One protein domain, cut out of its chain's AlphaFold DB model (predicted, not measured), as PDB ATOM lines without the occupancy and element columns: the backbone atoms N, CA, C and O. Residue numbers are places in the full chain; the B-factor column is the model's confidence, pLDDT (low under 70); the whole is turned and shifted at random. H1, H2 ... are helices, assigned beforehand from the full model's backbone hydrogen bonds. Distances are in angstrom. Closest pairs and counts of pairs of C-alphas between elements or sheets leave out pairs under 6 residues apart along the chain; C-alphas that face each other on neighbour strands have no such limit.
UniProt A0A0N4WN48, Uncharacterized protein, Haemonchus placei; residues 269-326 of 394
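This is residues 269 to 326 of the 394 residues of an uncharacterized protein of Haemonchus placei (UniProt A0A0N4WN48). The model is an open V of helices with no packed core: the long H1 makes one arm, the shorter H2 folds back from its last end as the other, and the short H3 turns off steeply at the far end of H2. The contacts are few, and the middle of H1, residues 281 to 296, stands free. The printed part has 58 residues with three named helices, in the order H1, H2, H3, and no named strand; the class is all helix. The whole is extended, with a radius of gyration of the C-alphas of 16.9 A, and its elongated outline spans 47 by 27 by 16 A.

H1, residues 274 to 300, is close to H2, residues 303 to 316, but not clearly touching it, with 1 pair of C-alphas within 8 A. Their closest C-alphas are those of Tyr 298 and Arg 306, 7.0 A apart. They run opposite ways at a steep tilt of 52 degrees, and their centres are 23.6 A apart. H2 is close to H3, residues 318 to 326, but not clearly touching it, with 2 pairs of C-alphas within 8 A. Their closest C-alphas are those of Tyr 314 and Ser 321, 5.6 A apart. These two also run opposite ways, at a steep tilt of 66 degrees. H1 and H3 are apart. In H1, H2 and H3 every pair of O of residue i and N of residue i+4 is within hydrogen-bond range.

The printed part begins at Ile 269, with its C-alpha at (201.322, 156.610, 236.691). H1 begins at C-alpha 274, at (193.998, 162.376, 235.338), and its 27 residues measure 39.1 A from first to last C-alpha. After a tight link of 2 residues, H2 runs from Pro 303 to Ser 316, 20.0 A from first to last C-alpha. A tight link of 1 residue, Asn 317, leads to H3, Pro 318 to Arg 326, which is 12.4 A long and ends at C-alpha 326, at (226.844, 150.857, 216.112).

The two C-alphas farthest apart are those of Arg 271 and Asp 304, 48.1 A. The first and last printed C-alphas, of Ile 269 and Arg 326, are 33.3 A apart. The printed part has no cut, and both links between the helices are tight. Residues 315 to 320, of which 318 to 320 belong to H3, stand free as well. The mean pLDDT of the printed part is 84.8, and residues 319 to 326 are under 70; the mean is 92 in H1, 87 in H2 and 63 in H3.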
ATOM      1  N   ILE A 269     202.793 156.570 236.570       76.94
ATOM      2  CA  ILE A 269     201.322 156.610 236.691       76.94
ATOM      3  C   ILE A 269     200.850 156.965 238.118       76.94
ATOM      4  O   ILE A 269     199.820 157.604 238.288       76.94
ATOM      5  N   GLY A 270     201.624 156.636 239.157       79.94
ATOM      6  CA  GLY A 270     201.299 156.995 240.544       79.94
ATOM      7  C   GLY A 270     201.480 158.478 240.912       79.94
ATOM      8  O   GLY A 270     201.222 158.839 242.055       79.94
ATOM      9  N   ARG A 271     201.965 159.337 240.000       80.69
ATOM     10  CA  ARG A 271     202.222 160.774 240.257       80.69
ATOM     11  C   ARG A 271     201.565 161.727 239.249       80.69
ATOM     12  O   ARG A 271     201.813 162.929 239.305       80.69
ATOM     13  N   ILE A 272     200.770 161.213 238.311       78.06
ATOM     14  CA  ILE A 272     200.210 161.988 237.195       78.06
ATOM     15  C   ILE A 272     198.745 162.372 237.445       78.06
ATOM     16  O   ILE A 272     197.939 161.569 237.903       78.06
ATOM     17  N   ASN A 273     198.384 163.613 237.107       84.69
ATOM     18  CA  ASN A 273     196.992 164.075 237.123       84.69
ATOM     19  C   ASN A 273     196.168 163.340 236.050       84.69
ATOM     20  O   ASN A 273     196.685 163.097 234.961       84.69
ATOM     21  N   GLY A 274     194.874 163.087 236.290       85.88
ATOM     22  CA  GLY A 274     193.998 162.376 235.338       85.88
ATOM     23  C   GLY A 274     194.044 162.931 233.904       85.88
ATOM     24  O   GLY A 274     194.337 162.194 232.969       85.88
ATOM     25  N   GLU A 275     193.919 164.253 233.726       88.31
ATOM     26  CA  GLU A 275     194.038 164.877 232.393       88.31
ATOM     27  C   GLU A 275     195.395 164.646 231.705       88.31
ATOM     28  O   GLU A 275     195.491 164.673 230.477       88.31
ATOM     29  N   ALA A 276     196.471 164.514 232.479       87.56
ATOM     30  CA  ALA A 276     197.808 164.293 231.947       87.56
ATOM     31  C   ALA A 276     198.005 162.813 231.570       87.56
ATOM     32  O   ALA A 276     198.646 162.533 230.556       87.56
ATOM     33  N   LEU A 277     197.378 161.888 232.307       89.75
ATOM     34  CA  LEU A 277     197.298 160.471 231.954       89.75
ATOM     35  C   LEU A 277     196.524 160.271 230.644       89.75
ATOM     36  O   LEU A 277     197.026 159.599 229.746       89.75
ATOM     37  N   ASP A 278     195.372 160.926 230.480       90.81
ATOM     38  CA  ASP A 278     194.585 160.873 229.240       90.81
ATOM     39  C   ASP A 278     195.394 161.372 228.031       90.81
ATOM     40  O   ASP A 278     195.388 160.754 226.961       90.81
ATOM     41  N   ARG A 279     196.151 162.468 228.193       89.25
ATOM     42  CA  ARG A 279     197.065 162.968 227.149       89.25
ATOM     43  C   ARG A 279     198.175 161.960 226.840       89.25
ATOM     44  O   ARG A 279     198.451 161.726 225.664       89.25
ATOM     45  N   ALA A 280     198.783 161.339 227.853       90.75
ATOM     46  CA  ALA A 280     199.811 160.311 227.665       90.75
ATOM     47  C   ALA A 280     199.261 159.093 226.895       90.75
ATOM     48  O   ALA A 280     199.852 158.677 225.894       90.75
ATOM     49  N   GLN A 281     198.083 158.588 227.276       92.94
ATOM     50  CA  GLN A 281     197.392 157.500 226.573       92.94
ATOM     51  C   GLN A 281     197.087 157.863 225.110       92.94
ATOM     52  O   GLN A 281     197.376 157.084 224.197       92.94
ATOM     53  N   GLN A 282     196.582 159.077 224.849       94.12
ATOM     54  CA  GLN A 282     196.346 159.569 223.487       94.12
ATOM     55  C   GLN A 282     197.634 159.618 222.650       94.12
ATOM     56  O   GLN A 282     197.614 159.252 221.471       94.12
ATOM     57  N   ILE A 283     198.765 160.032 223.236       91.62
ATOM     58  CA  ILE A 283     200.073 160.036 222.561       91.62
ATOM     59  C   ILE A 283     200.508 158.605 222.222       91.62
ATOM     60  O   ILE A 283     200.918 158.366 221.084       91.62
ATOM     61  N   VAL A 284     200.367 157.648 223.147       92.19
ATOM     62  CA  VAL A 284     200.677 156.224 222.911       92.19
ATOM     63  C   VAL A 284     199.840 155.669 221.754       92.19
ATOM     64  O   VAL A 284     200.405 155.165 220.783       92.19
ATOM     65  N   VAL A 285     198.513 155.853 221.775       95.00
ATOM     66  CA  VAL A 285     197.611 155.402 220.696       95.00
ATOM     67  C   VAL A 285     197.953 156.064 219.356       95.00
ATOM     68  O   VAL A 285     197.990 155.400 218.316       95.00
ATOM     69  N   ARG A 286     198.252 157.370 219.348       94.44
ATOM     70  CA  ARG A 286     198.673 158.101 218.141       94.44
ATOM     71  C   ARG A 286     199.998 157.568 217.592       94.44
ATOM     72  O   ARG A 286     200.153 157.455 216.375       94.44
ATOM     73  N   ASN A 287     200.958 157.268 218.463       92.88
ATOM     74  CA  ASN A 287     202.273 156.768 218.078       92.88
ATOM     75  C   ASN A 287     202.183 155.330 217.546       92.88
ATOM     76  O   ASN A 287     202.757 155.057 216.494       92.88
ATOM     77  N   ALA A 288     201.379 154.463 218.170       92.44
ATOM     78  CA  ALA A 288     201.074 153.123 217.666       92.44
ATOM     79  C   ALA A 288     200.430 153.170 216.267       92.44
ATOM     80  O   ALA A 288     200.941 152.557 215.332       92.44
ATOM     81  N   LYS A 289     199.389 153.998 216.068       94.94
ATOM     82  CA  LYS A 289     198.754 154.190 214.746       94.94
ATOM     83  C   LYS A 289     199.733 154.699 213.680       94.94
ATOM     84  O   LYS A 289     199.668 154.271 212.530       94.94
ATOM     85  N   ARG A 290     200.663 155.594 214.041       91.75
ATOM     86  CA  ARG A 290     201.729 156.063 213.133       91.75
ATOM     87  C   ARG A 290     202.748 154.969 212.810       91.75
ATOM     88  O   ARG A 290     203.189 154.898 211.665       91.75
ATOM     89  N   ALA A 291     203.111 154.136 213.784       92.19
ATOM     90  CA  ALA A 291     204.014 153.008 213.580       92.19
ATOM     91  C   ALA A 291     203.396 151.959 212.641       92.19
ATOM     92  O   ALA A 291     204.051 151.560 211.682       92.19
ATOM     93  N   GLU A 292     202.124 151.600 212.833       90.81
ATOM     94  CA  GLU A 292     201.398 150.692 211.935       90.81
ATOM     95  C   GLU A 292     201.254 151.249 210.516       90.81
ATOM     96  O   GLU A 292     201.574 150.568 209.543       90.81
ATOM     97  N   ALA A 293     200.888 152.525 210.363       92.00
ATOM     98  CA  ALA A 293     200.843 153.157 209.044       92.00
ATOM     99  C   ALA A 293     202.218 153.143 208.336       92.00
ATOM    100  O   ALA A 293     202.292 152.952 207.120       92.00
ATOM    101  N   ALA A 294     203.315 153.302 209.086       91.00
ATOM    102  CA  ALA A 294     204.669 153.180 208.553       91.00
ATOM    103  C   ALA A 294     205.024 151.729 208.176       91.00
ATOM    104  O   ALA A 294     205.604 151.522 207.109       91.00
ATOM    105  N   ARG A 295     204.640 150.733 208.991       91.81
ATOM    106  CA  ARG A 295     204.790 149.295 208.683       91.81
ATOM    107  C   ARG A 295     204.056 148.933 207.391       91.81
ATOM    108  O   ARG A 295     204.685 148.416 206.474       91.81
ATOM    109  N   LEU A 296     202.782 149.313 207.264       93.06
ATOM    110  CA  LEU A 296     201.977 149.104 206.054       93.06
ATOM    111  C   LEU A 296     202.582 149.793 204.820       93.06
ATOM    112  O   LEU A 296     202.584 149.213 203.736       93.06
ATOM    113  N   ARG A 297     203.148 151.004 204.960       89.69
ATOM    114  CA  ARG A 297     203.885 151.655 203.861       89.69
ATOM    115  C   ARG A 297     205.120 150.844 203.455       89.69
ATOM    116  O   ARG A 297     205.319 150.630 202.266       89.69
ATOM    117  N   TYR A 298     205.929 150.382 204.408       90.88
ATOM    118  CA  TYR A 298     207.087 149.523 204.122       90.88
ATOM    119  C   TYR A 298     206.692 148.194 203.473       90.88
ATOM    120  O   TYR A 298     207.348 147.768 202.526       90.88
ATOM    121  N   GLN A 299     205.608 147.574 203.935       92.56
ATOM    122  CA  GLN A 299     205.072 146.333 203.380       92.56
ATOM    123  C   GLN A 299     204.643 146.510 201.916       92.56
ATOM    124  O   GLN A 299     204.993 145.679 201.083       92.56
ATOM    125  N   ARG A 300     203.966 147.622 201.591       93.31
ATOM    126  CA  ARG A 300     203.524 147.968 200.227       93.31
ATOM    127  C   ARG A 300     204.647 148.425 199.285       93.31
ATOM    128  O   ARG A 300     204.453 148.377 198.078       93.31
ATOM    129  N   MET A 301     205.794 148.879 199.799       92.56
ATOM    130  CA  MET A 301     206.955 149.218 198.959       92.56
ATOM    131  C   MET A 301     207.635 147.950 198.426       92.56
ATOM    132  O   MET A 301     207.831 146.990 199.180       92.56
ATOM    133  N   THR A 302     208.051 147.974 197.158       93.88
ATOM    134  CA  THR A 302     208.823 146.888 196.525       93.88
ATOM    135  C   THR A 302     210.231 146.764 197.134       93.88
ATOM    136  O   THR A 302     210.706 147.710 197.772       93.88
ATOM    137  N   PRO A 303     210.944 145.632 196.964       91.81
ATOM    138  CA  PRO A 303     212.291 145.459 197.512       91.81
ATOM    139  C   PRO A 303     213.267 146.581 197.135       91.81
ATOM    140  O   PRO A 303     213.985 147.073 198.005       91.81
ATOM    141  N   ASP A 304     213.249 147.057 195.889       90.44
ATOM    142  CA  ASP A 304     214.146 148.130 195.442       90.44
ATOM    143  C   ASP A 304     213.716 149.515 195.938       90.44
ATOM    144  O   ASP A 304     214.565 150.299 196.359       90.44
ATOM    145  N   GLN A 305     212.408 149.776 196.050       92.19
ATOM    146  CA  GLN A 305     211.895 150.966 196.746       92.19
ATOM    147  C   GLN A 305     212.273 150.974 198.237       92.19
ATOM    148  O   GLN A 305     212.504 152.034 198.814       92.19
ATOM    149  N   ARG A 306     212.369 149.802 198.886       90.69
ATOM    150  CA  ARG A 306     212.880 149.697 200.264       90.69
ATOM    151  C   ARG A 306     214.382 149.976 200.326       90.69
ATOM    152  O   ARG A 306     214.815 150.625 201.277       90.69
ATOM    153  N   LYS A 307     215.175 149.516 199.344       90.19
ATOM    154  CA  LYS A 307     216.617 149.826 199.253       90.19
ATOM    155  C   LYS A 307     216.837 151.334 199.121       90.19
ATOM    156  O   LYS A 307     217.534 151.897 199.963       90.19
ATOM    157  N   SER A 308     216.191 151.991 198.152       89.56
ATOM    158  CA  SER A 308     216.333 153.438 197.931       89.56
ATOM    159  C   SER A 308     215.807 154.264 199.109       89.56
ATOM    160  O   SER A 308     216.527 155.120 199.613       89.56
ATOM    161  N   TYR A 309     214.627 153.946 199.654       87.75
ATOM    162  CA  TYR A 309     214.092 154.647 200.830       87.75
ATOM    163  C   TYR A 309     215.003 154.520 202.063       87.75
ATOM    164  O   TYR A 309     215.192 155.480 202.814       87.75
ATOM    165  N   ASN A 310     215.612 153.349 202.275       86.19
ATOM    166  CA  ASN A 310     216.607 153.176 203.329       86.19
ATOM    167  C   ASN A 310     217.890 153.971 203.030       86.19
ATOM    168  O   ASN A 310     218.426 154.599 203.940       86.19
ATOM    169  N   GLN A 311     218.364 153.990 201.782       86.50
ATOM    170  CA  GLN A 311     219.531 154.767 201.343       86.50
ATOM    171  C   GLN A 311     219.334 156.277 201.562       86.50
ATOM    172  O   GLN A 311     220.171 156.914 202.201       86.50
ATOM    173  N   GLU A 312     218.194 156.834 201.154       86.00
ATOM    174  CA  GLU A 312     217.812 158.225 201.431       86.00
ATOM    175  C   GLU A 312     217.762 158.519 202.936       86.00
ATOM    176  O   GLU A 312     218.181 159.590 203.382       86.00
ATOM    177  N   ARG A 313     217.309 157.562 203.756       82.44
ATOM    178  CA  ARG A 313     217.314 157.681 205.222       82.44
ATOM    179  C   ARG A 313     218.731 157.702 205.815       82.44
ATOM    180  O   ARG A 313     218.948 158.403 206.801       82.44
ATOM    181  N   TYR A 314     219.689 156.979 205.226       79.12
ATOM    182  CA  TYR A 314     221.108 157.060 205.605       79.12
ATOM    183  C   TYR A 314     221.713 158.430 205.251       79.12
ATOM    184  O   TYR A 314     222.428 159.002 206.070       79.12
ATOM    185  N   ILE A 315     221.396 158.969 204.067       82.31
ATOM    186  CA  ILE A 315     221.923 160.253 203.569       82.31
ATOM    187  C   ILE A 315     221.325 161.444 204.334       82.31
ATOM    188  O   ILE A 315     222.049 162.337 204.762       82.31
ATOM    189  N   SER A 316     220.007 161.455 204.537       78.62
ATOM    190  CA  SER A 316     219.280 162.583 205.144       78.62
ATOM    191  C   SER A 316     219.488 162.739 206.654       78.62
ATOM    192  O   SER A 316     219.226 163.812 207.194       78.62
ATOM    193  N   ASN A 317     219.950 161.696 207.355       77.19
ATOM    194  CA  ASN A 317     220.263 161.783 208.782       77.19
ATOM    195  C   ASN A 317     221.484 160.911 209.162       77.19
ATOM    196  O   ASN A 317     221.336 159.875 209.831       77.19
ATOM    197  N   PRO A 318     222.705 161.315 208.745       72.81
ATOM    198  CA  PRO A 318     223.903 160.485 208.861       72.81
ATOM    199  C   PRO A 318     224.196 160.083 210.306       72.81
ATOM    200  O   PRO A 318     224.414 158.905 210.582       72.81
ATOM    201  N   LEU A 319     224.102 161.037 211.239       67.25
ATOM    202  CA  LEU A 319     224.413 160.840 212.656       67.25
ATOM    203  C   LEU A 319     223.492 159.802 213.318       67.25
ATOM    204  O   LEU A 319     223.961 158.931 214.053       67.25
ATOM    205  N   GLN A 320     222.184 159.852 213.044       65.44
ATOM    206  CA  GLN A 320     221.236 158.894 213.617       65.44
ATOM    207  C   GLN A 320     221.436 157.490 213.032       65.44
ATOM    208  O   GLN A 320     221.376 156.495 213.756       65.44
ATOM    209  N   SER A 321     221.742 157.403 211.736       60.22
ATOM    210  CA  SER A 321     221.990 156.126 211.069       60.22
ATOM    211  C   SER A 321     223.328 155.480 211.471       60.22
ATOM    212  O   SER A 321     223.409 154.260 211.608       60.22
ATOM    213  N   TYR A 322     224.359 156.289 211.735       65.56
ATOM    214  CA  TYR A 322     225.662 155.851 212.235       65.56
ATOM    215  C   TYR A 322     225.553 155.248 213.637       65.56
ATOM    216  O   TYR A 322     226.065 154.156 213.887       65.56
ATOM    217  N   ASN A 323     224.808 155.913 214.527       61.53
ATOM    218  CA  ASN A 323     224.487 155.367 215.844       61.53
ATOM    219  C   ASN A 323     223.698 154.056 215.727       61.53
ATOM    220  O   ASN A 323     224.050 153.083 216.385       61.53
ATOM    221  N   GLN A 324     222.712 153.970 214.827       61.22
ATOM    222  CA  GLN A 324     221.963 152.727 214.618       61.22
ATOM    223  C   GLN A 324     222.858 151.568 214.127       61.22
ATOM    224  O   GLN A 324     222.728 150.463 214.646       61.22
ATOM    225  N   LYS A 325     223.827 151.819 213.230       62.47
ATOM    226  CA  LYS A 325     224.832 150.822 212.792       62.47
ATOM    227  C   LYS A 325     225.809 150.380 213.893       62.47
ATOM    228  O   LYS A 325     226.410 149.316 213.756       62.47
ATOM    229  N   ARG A 326     226.004 151.187 214.944       53.78
ATOM    230  CA  ARG A 326     226.844 150.857 216.112       53.78
ATOM    231  C   ARG A 326     226.069 150.142 217.223       53.78
ATOM    232  O   ARG A 326     226.657 149.321 217.913       53.78
TER     233      ARG A 326